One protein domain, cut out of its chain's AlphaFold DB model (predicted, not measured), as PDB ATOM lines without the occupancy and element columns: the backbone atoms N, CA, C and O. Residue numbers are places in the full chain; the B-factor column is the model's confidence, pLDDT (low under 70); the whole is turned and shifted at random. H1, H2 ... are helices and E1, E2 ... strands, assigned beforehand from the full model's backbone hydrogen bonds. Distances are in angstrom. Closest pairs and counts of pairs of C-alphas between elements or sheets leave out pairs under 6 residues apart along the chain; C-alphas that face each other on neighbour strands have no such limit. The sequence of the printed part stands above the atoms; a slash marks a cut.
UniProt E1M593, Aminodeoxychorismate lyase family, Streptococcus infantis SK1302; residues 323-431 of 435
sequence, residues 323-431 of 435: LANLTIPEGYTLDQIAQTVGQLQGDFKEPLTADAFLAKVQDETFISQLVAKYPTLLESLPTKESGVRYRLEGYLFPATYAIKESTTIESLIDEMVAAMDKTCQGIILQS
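AT A GLANCE: This is residues 323 to 431 of the 435 residues of the protein "Aminodeoxychorismate lyase family" of Streptococcus infantis SK1302 (UniProt E1M593). One long helix, H5, runs slantwise through the domain, with a short two-stranded ribbon, E1 and E2, beside its first half and the helices H2, H3 and H4 following one another in an arc from its beginning to residues 420 to 424; H1 folds against H2 as a helical hairpin. The last residues of H5, 426 to 431, stick out. The printed part has 109 residues, with five named helices and two named strands in the order E1, H1, H2, H3, H4, E2, H5; the sheet, E1 - E2, is antiparallel and the class is mostly helix. It is compact, with a radius of gyration of the C-alphas of 13.9 A and spans of 40 by 35 by 24 A.

HOW THE PARTS SIT: Strand E1, residues 323 to 327, is the antiparallel neighbour of E2, residues 400 to 404, at 158 degrees; N 326 and O 401 are 2.9 A apart and N 403 and O 324 2.9 A, both within hydrogen-bond range. H1, residues 334 to 341, touches H2, residues 354 to 362, closest at the C-alphas of Ala 338 and Ala 354, 4.3 A; they form a hairpin, running opposite ways at a steep tilt of 44 degrees. H5, residues 409 to 431, touches H2 with residues 409 to 413 alone, closest at the C-alphas of Phe 357 and Ile 409, 6.1 A, at a steep tilt of 57 degrees. H3, residues 364 to 373, is close to H5 but not clearly touching, closest at the C-alphas of Leu 370 and Asp 414, 7.3 A; their tilt of 36 degrees is only just steep. H4, residues 375 to 378, touches H5 at its residues 420 to 424 alone, closest at the C-alphas of Leu 377 and Asp 421, 5.7 A. E2 and H5 are near each other, while E1 and H5 are apart. In H1, H2, H3 and H5 every O i to N i+4 pair is within hydrogen-bond range; H4 is too short for such a pair.

IN THESE COORDINATES: E1 begins at C-alpha 323, (138.468, 177.652, 41.490), and measures 13.4 A. H1 is 10.3 A long, H2 12.6 A, H3 14.2 A and H4 5.1 A. E2, 12.9 A, begins at C-alpha 400, (131.849, 179.089, 52.679). H5, 33.7 A, ends at C-alpha 431, (130.315, 189.830, 76.177).

THE WHOLE: The C-alphas farthest apart, those of Asp 347 and Ser 431, are 43.4 A apart. The printed part has no cut. The links H1 to H2, 12 residues, and H4 to E2, 21 residues, are long. The mean pLDDT of the printed part is 88.3, and residues 384 to 385 are under 70.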
ATOM      1  N   LEU A 323     138.877 178.677  42.454       81.88
ATOM      2  CA  LEU A 323     138.468 177.652  41.490       81.88
ATOM      3  C   LEU A 323     137.127 177.015  41.885       81.88
ATOM      4  O   LEU A 323     136.318 176.676  41.023       81.88
ATOM      5  N   ALA A 324     136.883 176.879  43.191       82.94
ATOM      6  CA  ALA A 324     135.648 176.349  43.756       82.94
ATOM      7  C   ALA A 324     135.298 177.043  45.083       82.94
ATOM      8  O   ALA A 324     136.155 177.624  45.743       82.94
ATOM      9  N   ASN A 325     134.032 176.944  45.495       88.38
ATOM     10  CA  ASN A 325     133.571 177.376  46.814       88.38
ATOM     11  C   ASN A 325     133.086 176.154  47.598       88.38
ATOM     12  O   ASN A 325     132.168 175.464  47.153       88.38
ATOM     13  N   LEU A 326     133.683 175.900  48.761       91.44
ATOM     14  CA  LEU A 326     133.295 174.828  49.674       91.44
ATOM     15  C   LEU A 326     132.395 175.401  50.770       91.44
ATOM     16  O   LEU A 326     132.882 176.026  51.709       91.44
ATOM     17  N   THR A 327     131.087 175.187  50.663       93.69
ATOM     18  CA  THR A 327     130.134 175.541  51.726       93.69
ATOM     19  C   THR A 327     129.990 174.388  52.711       93.69
ATOM     20  O   THR A 327     129.570 173.298  52.325       93.69
ATOM     21  N   ILE A 328     130.280 174.650  53.986       95.06
ATOM     22  CA  ILE A 328     130.019 173.754  55.117       95.06
ATOM     23  C   ILE A 328     128.863 174.348  55.937       95.06
ATOM     24  O   ILE A 328     129.053 175.379  56.583       95.06
ATOM     25  N   PRO A 329     127.666 173.736  55.913       94.00
ATOM     26  CA  PRO A 329     126.563 174.119  56.787       94.00
ATOM     27  C   PRO A 329     126.828 173.782  58.260       94.00
ATOM     28  O   PRO A 329     127.643 172.920  58.593       94.00
ATOM     29  N   GLU A 330     126.085 174.431  59.154       92.31
ATOM     30  CA  GLU A 330     126.103 174.129  60.588       92.31
ATOM     31  C   GLU A 330     125.669 172.678  60.873       92.31
ATOM     32  O   GLU A 330     124.828 172.109  60.175       92.31
ATOM     33  N   GLY A 331     126.243 172.073  61.917       91.81
ATOM     34  CA  GLY A 331     125.916 170.708  62.347       91.81
ATOM     35  C   GLY A 331     126.490 169.578  61.480       91.81
ATOM     36  O   GLY A 331     126.197 168.416  61.757       91.81
ATOM     37  N   TYR A 332     127.301 169.887  60.463       93.31
ATOM     38  CA  TYR A 332     128.025 168.878  59.682       93.31
ATOM     39  C   TYR A 332     129.115 168.197  60.521       93.31
ATOM     40  O   TYR A 332     129.885 168.869  61.205       93.31
ATOM     41  N   THR A 333     129.210 166.869  60.428       93.12
ATOM     42  CA  THR A 333     130.298 166.095  61.047       93.12
ATOM     43  C   THR A 333     131.555 166.091  60.181       93.12
ATOM     44  O   THR A 333     131.496 166.328  58.971       93.12
ATOM     45  N   LEU A 334     132.701 165.727  60.759       92.81
ATOM     46  CA  LEU A 334     133.955 165.582  60.013       92.81
ATOM     47  C   LEU A 334     133.880 164.594  58.834       92.81
ATOM     48  O   LEU A 334     134.498 164.853  57.803       92.81
ATOM     49  N   ASP A 335     133.080 163.525  58.928       93.56
ATOM     50  CA  ASP A 335     132.808 162.628  57.789       93.56
ATOM     51  C   ASP A 335     132.109 163.365  56.635       93.56
ATOM     52  O   ASP A 335     132.422 163.157  55.464       93.56
ATOM     53  N   GLN A 336     131.138 164.220  56.963       94.44
ATOM     54  CA  GLN A 336     130.343 164.961  55.984       94.44
ATOM     55  C   GLN A 336     131.157 166.099  55.361       94.44
ATOM     56  O   GLN A 336     131.043 166.339  54.161       94.44
ATOM     57  N   ILE A 337     132.027 166.747  56.144       93.75
ATOM     58  CA  ILE A 337     133.000 167.729  55.648       93.75
ATOM     59  C   ILE A 337     134.007 167.053  54.709       93.75
ATOM     60  O   ILE A 337     134.253 167.549  53.613       93.75
ATOM     61  N   ALA A 338     134.536 165.882  55.073       93.75
ATOM     62  CA  ALA A 338     135.403 165.111  54.186       93.75
ATOM     63  C   ALA A 338     134.701 164.757  52.864       93.75
ATOM     64  O   ALA A 338     135.295 164.872  51.792       93.75
ATOM     65  N   GLN A 339     133.420 164.381  52.918       94.25
ATOM     66  CA  GLN A 339     132.616 164.092  51.728       94.25
ATOM     67  C   GLN A 339     132.334 165.326  50.861       94.25
ATOM     68  O   GLN A 339     132.283 165.173  49.642       94.25
ATOM     69  N   THR A 340     132.158 166.530  51.422       92.12
ATOM     70  CA  THR A 340     132.008 167.756  50.614       92.12
ATOM     71  C   THR A 340     133.342 168.232  50.039       92.12
ATOM     72  O   THR A 340     133.371 168.652  48.884       92.12
ATOM     73  N   VAL A 341     134.454 168.075  50.767       91.62
ATOM     74  CA  VAL A 341     135.819 168.275  50.238       91.62
ATOM     75  C   VAL A 341     136.080 167.329  49.063       91.62
ATOM     76  O   VAL A 341     136.446 167.784  47.985       91.62
ATOM     77  N   GLY A 342     135.796 166.031  49.215       90.19
ATOM     78  CA  GLY A 342     135.967 165.025  48.158       90.19
ATOM     79  C   GLY A 342     135.009 165.143  46.962       90.19
ATOM     80  O   GLY A 342     135.139 164.375  46.011       90.19
ATOM     81  N   GLN A 343     134.052 166.077  46.989       90.00
ATOM     82  CA  GLN A 343     133.204 166.436  45.842       90.00
ATOM     83  C   GLN A 343     133.759 167.620  45.034       90.00
ATOM     84  O   GLN A 343     133.235 167.915  43.956       90.00
ATOM     85  N   LEU A 344     134.801 168.303  45.522       86.62
ATOM     86  CA  LEU A 344     135.446 169.404  44.810       86.62
ATOM     87  C   LEU A 344     136.136 168.888  43.541       86.62
ATOM     88  O   LEU A 344     136.886 167.917  43.564       86.62
ATOM     89  N   GLN A 345     135.898 169.573  42.423       77.50
ATOM     90  CA  GLN A 345     136.509 169.273  41.129       77.50
ATOM     91  C   GLN A 345     137.234 170.520  40.627       77.50
ATOM     92  O   GLN A 345     136.628 171.586  40.514       77.50
ATOM     93  N   GLY A 346     138.522 170.378  40.329       74.00
ATOM     94  CA  GLY A 346     139.386 171.454  39.861       74.00
ATOM     95  C   GLY A 346     140.847 171.016  39.829       74.00
ATOM     96  O   GLY A 346     141.225 170.038  40.474       74.00
ATOM     97  N   ASP A 347     141.659 171.750  39.075       75.00
ATOM     98  CA  ASP A 347     143.105 171.551  39.004       75.00
ATOM     99  C   ASP A 347     143.767 172.186  40.240       75.00
ATOM    100  O   ASP A 347     144.227 173.326  40.218       75.00
ATOM    101  N   PHE A 348     143.738 171.463  41.361       82.56
ATOM    102  CA  PHE A 348     144.362 171.868  42.623       82.56
ATOM    103  C   PHE A 348     145.807 171.354  42.715       82.56
ATOM    104  O   PHE A 348     146.124 170.268  42.231       82.56
ATOM    105  N   LYS A 349     146.678 172.091  43.416       82.12
ATOM    106  CA  LYS A 349     148.075 171.697  43.686       82.12
ATOM    107  C   LYS A 349     148.207 170.369  44.451       82.12
ATOM    108  O   LYS A 349     149.222 169.687  44.327       82.12
ATOM    109  N   GLU A 350     147.201 170.016  45.247       85.25
ATOM    110  CA  GLU A 350     147.081 168.754  45.981       85.25
ATOM    111  C   GLU A 350     145.678 168.162  45.734       85.25
ATOM    112  O   GLU A 350     144.703 168.916  45.751       85.25
ATOM    113  N   PRO A 351     145.522 166.840  45.518       82.69
ATOM    114  CA  PRO A 351     144.209 166.227  45.330       82.69
ATOM    115  C   PRO A 351     143.381 166.253  46.627       82.69
ATOM    116  O   PRO A 351     143.512 165.382  47.491       82.69
ATOM    117  N   LEU A 352     142.489 167.244  46.729       87.50
ATOM    118  CA  LEU A 352     141.540 167.446  47.830       87.50
ATOM    119  C   LEU A 352     140.530 166.284  47.918       87.50
ATOM    120  O   LEU A 352     139.438 166.332  47.360       87.50
ATOM    121  N   THR A 353     140.908 165.213  48.615       91.12
ATOM    122  CA  THR A 353     140.121 163.977  48.744       91.12
ATOM    123  C   THR A 353     139.632 163.760  50.174       91.12
ATOM    124  O   THR A 353     140.284 164.164  51.139       91.12
ATOM    125  N   ALA A 354     138.488 163.083  50.314       92.56
ATOM    126  CA  ALA A 354     137.874 162.790  51.610       92.56
ATOM    127  C   ALA A 354     138.818 162.011  52.545       92.56
ATOM    128  O   ALA A 354     138.976 162.371  53.711       92.56
ATOM    129  N   ASP A 355     139.491 160.984  52.021       91.94
ATOM    130  CA  ASP A 355     140.387 160.129  52.805       91.94
ATOM    131  C   ASP A 355     141.628 160.890  53.293       91.94
ATOM    132  O   ASP A 355     142.018 160.760  54.452       91.94
ATOM    133  N   ALA A 356     142.223 161.737  52.443       91.69
ATOM    134  CA  ALA A 356     143.370 162.558  52.821       91.69
ATOM    135  C   ALA A 356     142.985 163.665  53.822       91.69
ATOM    136  O   ALA A 356     143.749 163.945  54.748       91.69
ATOM    137  N   PHE A 357     141.776 164.232  53.710       94.19
ATOM    138  CA  PHE A 357     141.223 165.154  54.705       94.19
ATOM    139  C   PHE A 357     141.051 164.468  56.069       94.19
ATOM    140  O   PHE A 357     141.577 164.954  57.070       94.19
ATOM    141  N   LEU A 358     140.400 163.299  56.116       92.44
ATOM    142  CA  LEU A 358     140.242 162.532  57.358       92.44
ATOM    143  C   LEU A 358     141.585 162.073  57.937       92.44
ATOM    144  O   LEU A 358     141.738 162.056  59.159       92.44
ATOM    145  N   ALA A 359     142.565 161.728  57.098       92.81
ATOM    146  CA  ALA A 359     143.914 161.398  57.548       92.81
ATOM    147  C   ALA A 359     144.589 162.604  58.222       92.81
ATOM    148  O   ALA A 359     145.092 162.471  59.339       92.81
ATOM    149  N   LYS A 360     144.540 163.794  57.606       92.31
ATOM    150  CA  LYS A 360     145.143 165.014  58.170       92.31
ATOM    151  C   LYS A 360     144.448 165.507  59.436       92.31
ATOM    152  O   LYS A 360     145.126 165.884  60.384       92.31
ATOM    153  N   VAL A 361     143.125 165.396  59.524       90.94
ATOM    154  CA  VAL A 361     142.357 165.690  60.749       90.94
ATOM    155  C   VAL A 361     142.714 164.759  61.930       90.94
ATOM    156  O   VAL A 361     142.443 165.094  63.083       90.94
ATOM    157  N   GLN A 362     143.342 163.604  61.673       90.00
ATOM    158  CA  GLN A 362     143.777 162.632  62.691       90.00
ATOM    159  C   GLN A 362     145.300 162.618  62.948       90.00
ATOM    160  O   GLN A 362     145.755 161.924  63.866       90.00
ATOM    161  N   ASP A 363     146.078 163.370  62.165       91.88
ATOM    162  CA  ASP A 363     147.541 163.466  62.238       91.88
ATOM    163  C   ASP A 363     147.970 164.177  63.534       91.88
ATOM    164  O   ASP A 363     147.687 165.355  63.754       91.88
ATOM    165  N   GLU A 364     148.659 163.458  64.423       88.62
ATOM    166  CA  GLU A 364     149.103 163.997  65.716       88.62
ATOM    167  C   GLU A 364     150.081 165.165  65.568       88.62
ATOM    168  O   GLU A 364     150.084 166.065  66.411       88.62
ATOM    169  N   THR A 365     150.889 165.173  64.506       91.38
ATOM    170  CA  THR A 365     151.879 166.228  64.271       91.38
ATOM    171  C   THR A 365     151.188 167.521  63.851       91.38
ATOM    172  O   THR A 365     151.460 168.576  64.424       91.38
ATOM    173  N   PHE A 366     150.208 167.421  62.950       92.44
ATOM    174  CA  PHE A 366     149.392 168.543  62.496       92.44
ATOM    175  C   PHE A 366     148.463 169.071  63.601       92.44
ATOM    176  O   PHE A 366     148.419 170.276  63.839       92.44
ATOM    177  N   ILE A 367     147.804 168.193  64.371       90.00
ATOM    178  CA  ILE A 367     147.017 168.612  65.545       90.00
ATOM    179  C   ILE A 367     147.906 169.371  66.540       90.00
ATOM    180  O   ILE A 367     147.494 170.410  67.046       90.00
ATOM    181  N   SER A 368     149.133 168.906  66.796       89.81
ATOM    182  CA  SER A 368     150.063 169.585  67.715       89.81
ATOM    183  C   SER A 368     150.487 170.972  67.210       89.81
ATOM    184  O   SER A 368     150.611 171.899  68.010       89.81
ATOM    185  N   GLN A 369     150.656 171.143  65.894       92.44
ATOM    186  CA  GLN A 369     150.895 172.451  65.273       92.44
ATOM    187  C   GLN A 369     149.679 173.378  65.420       92.44
ATOM    188  O   GLN A 369     149.845 174.538  65.796       92.44
ATOM    189  N   LEU A 370     148.462 172.865  65.204       91.44
ATOM    190  CA  LEU A 370     147.227 173.621  65.423       91.44
ATOM    191  C   LEU A 370     147.084 174.060  66.889       91.44
ATOM    192  O   LEU A 370     146.791 175.227  67.126       91.44
ATOM    193  N   VAL A 371     147.355 173.190  67.876       90.25
ATOM    194  CA  VAL A 371     147.312 173.571  69.308       90.25
ATOM    195  C   VAL A 371     148.322 174.676  69.624       90.25
ATOM    196  O   VAL A 371     147.991 175.624  70.330       90.25
ATOM    197  N   ALA A 372     149.538 174.594  69.075       91.44
ATOM    198  CA  ALA A 372     150.558 175.626  69.263       91.44
ATOM    199  C   ALA A 372     150.187 176.973  68.608       91.44
ATOM    200  O   ALA A 372     150.648 178.020  69.063       91.44
ATOM    201  N   LYS A 373     149.360 176.954  67.555       92.69
ATOM    202  CA  LYS A 373     148.922 178.138  66.801       92.69
ATOM    203  C   LYS A 373     147.625 178.763  67.333       92.69
ATOM    204  O   LYS A 373     147.497 179.983  67.312       92.69
ATOM    205  N   TYR A 374     146.702 177.946  67.845       91.81
ATOM    206  CA  TYR A 374     145.387 178.345  68.370       91.81
ATOM    207  C   TYR A 374     145.167 177.868  69.820       91.81
ATOM    208  O   TYR A 374     144.157 177.211  70.105       91.81
ATOM    209  N   PRO A 375     146.080 178.168  70.769       89.00
ATOM    210  CA  PRO A 375     146.005 177.629  72.128       89.00
ATOM    211  C   PRO A 375     144.711 178.039  72.847       89.00
ATOM    212  O   PRO A 375     144.122 177.226  73.547       89.00
ATOM    213  N   THR A 376     144.213 179.255  72.603       86.38
ATOM    214  CA  THR A 376     142.964 179.801  73.166       86.38
ATOM    215  C   THR A 376     141.703 179.030  72.790       86.38
ATOM    216  O   THR A 376     140.728 179.071  73.537       86.38
ATOM    217  N   LEU A 377     141.701 178.355  71.639       85.75
ATOM    218  CA  LEU A 377     140.585 177.531  71.178       85.75
ATOM    219  C   LEU A 377     140.796 176.051  71.529       85.75
ATOM    220  O   LEU A 377     139.837 175.340  71.813       85.75
ATOM    221  N   LEU A 378     142.044 175.580  71.477       85.69
ATOM    222  CA  LEU A 378     142.381 174.155  71.470       85.69
ATOM    223  C   LEU A 378     142.953 173.624  72.797       85.69
ATOM    224  O   LEU A 378     143.242 172.432  72.892       85.69
ATOM    225  N   GLU A 379     143.058 174.459  73.839       80.75
ATOM    226  CA  GLU A 379     143.404 174.049  75.214       80.75
ATOM    227  C   GLU A 379     142.501 172.915  75.737       80.75
ATOM    228  O   GLU A 379     142.975 171.997  76.405       80.75
ATOM    229  N   SER A 380     141.212 172.922  75.379       77.50
ATOM    230  CA  SER A 380     140.231 171.906  75.779       77.50
ATOM    231  C   SER A 380     140.177 170.663  74.877       77.50
ATOM    232  O   SER A 380     139.241 169.868  75.003       77.50
ATOM    233  N   LEU A 381     141.123 170.473  73.946       82.00
ATOM    234  CA  LEU A 381     141.080 169.337  73.021       82.00
ATOM    235  C   LEU A 381     141.139 167.984  73.756       82.00
ATOM    236  O   LEU A 381     142.105 167.724  74.481       82.00
ATOM    237  N   PRO A 382     140.201 167.052  73.491       77.62
ATOM    238  CA  PRO A 382     140.261 165.706  74.051       77.62
ATOM    239  C   PRO A 382     141.582 165.006  73.698       77.62
ATOM    240  O   PRO A 382     142.086 165.137  72.579       77.62
ATOM    241  N   THR A 383     142.155 164.231  74.619       76.50
ATOM    242  CA  THR A 383     143.283 163.326  74.324       76.50
ATOM    243  C   THR A 383     142.802 162.126  73.497       76.50
ATOM    244  O   THR A 383     141.605 161.834  73.477       76.50
ATOM    245  N   LYS A 384     143.694 161.386  72.818       69.75
ATOM    246  CA  LYS A 384     143.281 160.185  72.053       69.75
ATOM    247  C   LYS A 384     142.600 159.115  72.920       69.75
ATOM    248  O   LYS A 384     141.727 158.409  72.432       69.75
ATOM    249  N   GLU A 385     142.936 159.036  74.206       69.12
ATOM    250  CA  GLU A 385     142.356 158.063  75.146       69.12
ATOM    251  C   GLU A 385     140.970 158.465  75.692       69.12
ATOM    252  O   GLU A 385     140.329 157.681  76.383       69.12
ATOM    253  N   SER A 386     140.458 159.649  75.338       70.12
ATOM    254  CA  SER A 386     139.109 160.109  75.719       70.12
ATOM    255  C   SER A 386     137.951 159.319  75.084       70.12
ATOM    256  O   SER A 386     136.794 159.552  75.427       70.12
ATOM    257  N   GLY A 387     138.234 158.430  74.124       73.25
ATOM    258  CA  GLY A 387     137.221 157.696  73.356       73.25
ATOM    259  C   GLY A 387     136.492 158.531  72.293       73.25
ATOM    260  O   GLY A 387     135.613 158.010  71.608       73.25
ATOM    261  N   VAL A 388     136.847 159.810  72.124       79.75
ATOM    262  CA  VAL A 388     136.277 160.684  71.088       79.75
ATOM    263  C   VAL A 388     136.772 160.252  69.704       79.75
ATOM    264  O   VAL A 388     137.975 160.158  69.470       79.75
ATOM    265  N   ARG A 389     135.836 160.021  68.771       81.56
ATOM    266  CA  ARG A 389     136.116 159.480  67.427       81.56
ATOM    267  C   ARG A 389     137.073 160.350  66.602       81.56
ATOM    268  O   ARG A 389     137.966 159.811  65.959       81.56
ATOM    269  N   TYR A 390     136.907 161.672  66.646       86.56
ATOM    270  CA  TYR A 390     137.788 162.637  65.988       86.56
ATOM    271  C   TYR A 390     138.068 163.818  66.918       86.56
ATOM    272  O   TYR A 390     137.146 164.422  67.459       86.56
ATOM    273  N   ARG A 391     139.345 164.168  67.114       87.44
ATOM    274  CA  ARG A 391     139.743 165.180  68.113       87.44
ATOM    275  C   ARG A 391     139.275 166.594  67.756       87.44
ATOM    276  O   ARG A 391     138.938 167.345  68.660       87.44
ATOM    277  N   LEU A 392     139.238 166.930  66.464       88.31
ATOM    278  CA  LEU A 392     138.827 168.243  65.944       88.31
ATOM    279  C   LEU A 392     137.317 168.334  65.627       88.31
ATOM    280  O   LEU A 392     136.885 169.285  64.976       88.31
ATOM    281  N   GLU A 393     136.501 167.361  66.053       90.12
ATOM    282  CA  GLU A 393     135.046 167.390  65.836       90.12
ATOM    283  C   GLU A 393     134.436 168.629  66.510       90.12
ATOM    284  O   GLU A 393     134.669 168.876  67.693       90.12
ATOM    285  N   GLY A 394     133.687 169.434  65.752       88.38
ATOM    286  CA  GLY A 394     133.124 170.700  66.235       88.38
ATOM    287  C   GLY A 394     134.111 171.870  66.380       88.38
ATOM    288  O   GLY A 394     133.675 172.955  66.750       88.38
ATOM    289  N   TYR A 395     135.404 171.698  66.065       90.25
ATOM    290  CA  TYR A 395     136.404 172.784  66.077       90.25
ATOM    291  C   TYR A 395     136.622 173.445  64.703       90.25
ATOM    292  O   TYR A 395     137.265 174.490  64.620       90.25
ATOM    293  N   LEU A 396     136.073 172.869  63.627       93.19
ATOM    294  CA  LEU A 396     136.032 173.487  62.297       93.19
ATOM    295  C   LEU A 396     134.807 174.401  62.181       93.19
ATOM    296  O   LEU A 396     133.694 173.986  62.502       93.19
ATOM    297  N   PHE A 397     134.991 175.633  61.710       94.94
ATOM    298  CA  PHE A 397     133.887 176.587  61.600       94.94
ATOM    299  C   PHE A 397     133.009 176.346  60.352       94.94
ATOM    300  O   PHE A 397     133.547 176.207  59.248       94.94
ATOM    301  N   PRO A 398     131.667 176.338  60.473       94.38
ATOM    302  CA  PRO A 398     130.762 176.251  59.328       94.38
ATOM    303  C   PRO A 398     130.708 177.586  58.570       94.38
ATOM    304  O   PRO A 398     130.205 178.591  59.070       94.38
ATOM    305  N   ALA A 399     131.246 177.603  57.351       94.38
ATOM    306  CA  ALA A 399     131.248 178.759  56.456       94.38
ATOM    307  C   ALA A 399     131.406 178.326  54.987       94.38
ATOM    308  O   ALA A 399     131.517 177.137  54.678       94.38
ATOM    309  N   THR A 400     131.440 179.301  54.074       93.69
ATOM    310  CA  THR A 400     131.849 179.089  52.679       93.69
ATOM    311  C   THR A 400     133.304 179.505  52.490       93.69
ATOM    312  O   THR A 400     133.633 180.683  52.616       93.69
ATOM    313  N   TYR A 401     134.154 178.538  52.152       91.94
ATOM    314  CA  TYR A 401     135.592 178.702  51.934       91.94
ATOM    315  C   TYR A 401     135.921 178.789  50.440       91.94
ATOM    316  O   TYR A 401     135.382 178.032  49.629       91.94
ATOM    317  N   ALA A 402     136.813 179.710  50.071       90.62
ATOM    318  CA  ALA A 402     137.196 179.975  48.685       90.62
ATOM    319  C   ALA A 402     138.450 179.169  48.304       90.62
ATOM    320  O   ALA A 402     139.578 179.581  48.588       90.62
ATOM    321  N   ILE A 403     138.242 178.021  47.659       90.00
ATOM    322  CA  ILE A 403     139.289 177.057  47.305       90.00
ATOM    323  C   ILE A 403     140.063 177.562  46.083       90.00
ATOM    324  O   ILE A 403     139.479 177.781  45.020       90.00
ATOM    325  N   LYS A 404     141.376 177.733  46.230       89.50
ATOM    326  CA  LYS A 404     142.297 178.227  45.195       89.50
ATOM    327  C   LYS A 404     143.148 177.079  44.655       89.50
ATOM    328  O   LYS A 404     143.201 176.008  45.250       89.50
ATOM    329  N   GLU A 405     143.883 177.328  43.573       85.06
ATOM    330  CA  GLU A 405     144.912 176.405  43.066       85.06
ATOM    331  C   GLU A 405     145.942 176.037  44.154       85.06
ATOM    332  O   GLU A 405     146.352 174.883  44.267       85.06
ATOM    333  N   SER A 406     146.313 177.008  45.000       85.44
ATOM    334  CA  SER A 406     147.297 176.866  46.080       85.44
ATOM    335  C   SER A 406     146.806 176.085  47.308       85.44
ATOM    336  O   SER A 406     147.638 175.675  48.123       85.44
ATOM    337  N   THR A 407     145.489 175.894  47.466       88.88
ATOM    338  CA  THR A 407     144.872 175.354  48.685       88.88
ATOM    339  C   THR A 407     145.245 173.886  48.893       88.88
ATOM    340  O   THR A 407     144.788 173.012  48.162       88.88
ATOM    341  N   THR A 408     146.041 173.615  49.928       92.12
ATOM    342  CA  THR A 408     146.299 172.263  50.448       92.12
ATOM    343  C   THR A 408     145.253 171.862  51.484       92.12
ATOM    344  O   THR A 408     144.565 172.711  52.057       92.12
ATOM    345  N   ILE A 409     145.173 170.566  51.786       92.56
ATOM    346  CA  ILE A 409     144.299 170.025  52.838       92.56
ATOM    347  C   ILE A 409     144.656 170.630  54.205       92.56
ATOM    348  O   ILE A 409     143.770 171.030  54.958       92.56
ATOM    349  N   GLU A 410     145.951 170.766  54.497       92.88
ATOM    350  CA  GLU A 410     146.455 171.416  55.714       92.88
ATOM    351  C   GLU A 410     146.003 172.879  55.808       92.88
ATOM    352  O   GLU A 410     145.450 173.284  56.829       92.88
ATOM    353  N   SER A 411     146.172 173.657  54.732       93.38
ATOM    354  CA  SER A 411     145.763 175.068  54.697       93.38
ATOM    355  C   SER A 411     144.249 175.244  54.816       93.38
ATOM    356  O   SER A 411     143.799 176.248  55.360       93.38
ATOM    357  N   LEU A 412     143.464 174.294  54.304       93.44
ATOM    358  CA  LEU A 412     142.007 174.328  54.364       93.44
ATOM    359  C   LEU A 412     141.491 174.063  55.787       93.44
ATOM    360  O   LEU A 412     140.602 174.768  56.262       93.44
ATOM    361  N   ILE A 413     142.073 173.083  56.487       94.25
ATOM    362  CA  ILE A 413     141.748 172.807  57.896       94.25
ATOM    363  C   ILE A 413     142.209 173.971  58.788       94.25
ATOM    364  O   ILE A 413     141.475 174.394  59.679       94.25
ATOM    365  N   ASP A 414     143.392 174.528  58.522       94.88
ATOM    366  CA  ASP A 414     143.922 175.704  59.219       94.88
ATOM    367  C   ASP A 414     143.000 176.931  59.074       94.88
ATOM    368  O   ASP A 414     142.681 177.575  60.073       94.88
ATOM    369  N   GLU A 415     142.481 177.206  57.870       94.56
ATOM    370  CA  GLU A 415     141.510 178.287  57.629       94.56
ATOM    371  C   GLU A 415     140.189 178.064  58.396       94.56
ATOM    372  O   GLU A 415     139.640 179.007  58.973       94.56
ATOM    373  N   MET A 416     139.713 176.816  58.486       94.56
ATOM    374  CA  MET A 416     138.506 176.453  59.247       94.56
ATOM    375  C   MET A 416     138.666 176.611  60.765       94.56
ATOM    376  O   MET A 416     137.722 177.038  61.436       94.56
ATOM    377  N   VAL A 417     139.839 176.287  61.314       94.81
ATOM    378  CA  VAL A 417     140.156 176.489  62.741       94.81
ATOM    379  C   VAL A 417     140.380 177.978  63.036       94.81
ATOM    380  O   VAL A 417     139.871 178.494  64.033       94.81
ATOM    381  N   ALA A 418     141.047 178.709  62.136       94.62
ATOM    382  CA  ALA A 418     141.231 180.159  62.238       94.62
ATOM    383  C   ALA A 418     139.895 180.919  62.257       94.62
ATOM    384  O   ALA A 418     139.727 181.878  63.014       94.62
ATOM    385  N   ALA A 419     138.932 180.492  61.433       93.88
ATOM    386  CA  ALA A 419     137.588 181.055  61.408       93.88
ATOM    387  C   ALA A 419     136.821 180.795  62.720       93.88
ATOM    388  O   ALA A 419     136.083 181.677  63.174       93.88
ATOM    389  N   MET A 420     137.045 179.644  63.369       93.69
ATOM    390  CA  MET A 420     136.458 179.322  64.675       93.69
ATOM    391  C   MET A 420     137.038 180.220  65.773       93.69
ATOM    392  O   MET A 420     136.288 180.948  66.421       93.69
ATOM    393  N   ASP A 421     138.365 180.241  65.933       92.31
ATOM    394  CA  ASP A 421     139.061 181.025  66.967       92.31
ATOM    395  C   ASP A 421     138.710 182.520  66.862       92.31
ATOM    396  O   ASP A 421     138.270 183.135  67.835       92.31
ATOM    397  N   LYS A 422     138.750 183.082  65.647       92.56
ATOM    398  CA  LYS A 422     138.326 184.464  65.367       92.56
ATOM    399  C   LYS A 422     136.872 184.742  65.771       92.56
ATOM    400  O   LYS A 422     136.574 185.828  66.276       92.56
ATOM    401  N   THR A 423     135.963 183.791  65.561       90.19
ATOM    402  CA  THR A 423     134.542 183.949  65.909       90.19
ATOM    403  C   THR A 423     134.322 183.839  67.421       90.19
ATOM    404  O   THR A 423     133.640 184.689  67.999       90.19
ATOM    405  N   CYS A 424     134.969 182.880  68.091       87.06
ATOM    406  CA  CYS A 424     134.972 182.755  69.551       87.06
ATOM    407  C   CYS A 424     135.520 184.025  70.224       87.06
ATOM    408  O   CYS A 424     134.867 184.586  71.107       87.06
ATOM    409  N   GLN A 425     136.660 184.545  69.757       85.12
ATOM    410  CA  GLN A 425     137.228 185.811  70.235       85.12
ATOM    411  C   GLN A 425     136.268 186.991  70.023       85.12
ATOM    412  O   GLN A 425     136.087 187.806  70.928       85.12
ATOM    413  N   GLY A 426     135.596 187.068  68.869       84.31
ATOM    414  CA  GLY A 426     134.579 188.087  68.593       84.31
ATOM    415  C   GLY A 426     133.409 188.067  69.588       84.31
ATOM    416  O   GLY A 426     132.970 189.124  70.046       84.31
ATOM    417  N   ILE A 427     132.945 186.876  69.977       83.25
ATOM    418  CA  ILE A 427     131.888 186.691  70.983       83.25
ATOM    419  C   ILE A 427     132.381 187.108  72.379       83.25
ATOM    420  O   ILE A 427     131.690 187.859  73.069       83.25
ATOM    421  N   ILE A 428     133.593 186.700  72.772       79.50
ATOM    422  CA  ILE A 428     134.217 187.056  74.062       79.50
ATOM    423  C   ILE A 428     134.436 188.577  74.180       79.50
ATOM    424  O   ILE A 428     134.203 189.171  75.234       79.50
ATOM    425  N   LEU A 429     134.828 189.241  73.090       76.00
ATOM    426  CA  LEU A 429     134.973 190.697  73.044       76.00
ATOM    427  C   LEU A 429     133.625 191.435  73.078       76.00
ATOM    428  O   LEU A 429     133.576 192.570  73.552       76.00
ATOM    429  N   GLN A 430     132.532 190.823  72.609       75.38
ATOM    430  CA  GLN A 430     131.191 191.395  72.762       75.38
ATOM    431  C   GLN A 430     130.608 191.193  74.161       75.38
ATOM    432  O   GLN A 430     129.982 192.122  74.668       75.38
ATOM    433  N   SER A 431     130.804 190.039  74.806       74.69
ATOM    434  CA  SER A 431     130.315 189.830  76.177       74.69
ATOM    435  C   SER A 431     131.014 190.773  77.158       74.69
ATOM    436  O   SER A 431     130.337 191.486  77.895       74.69
TER     437      SER A 431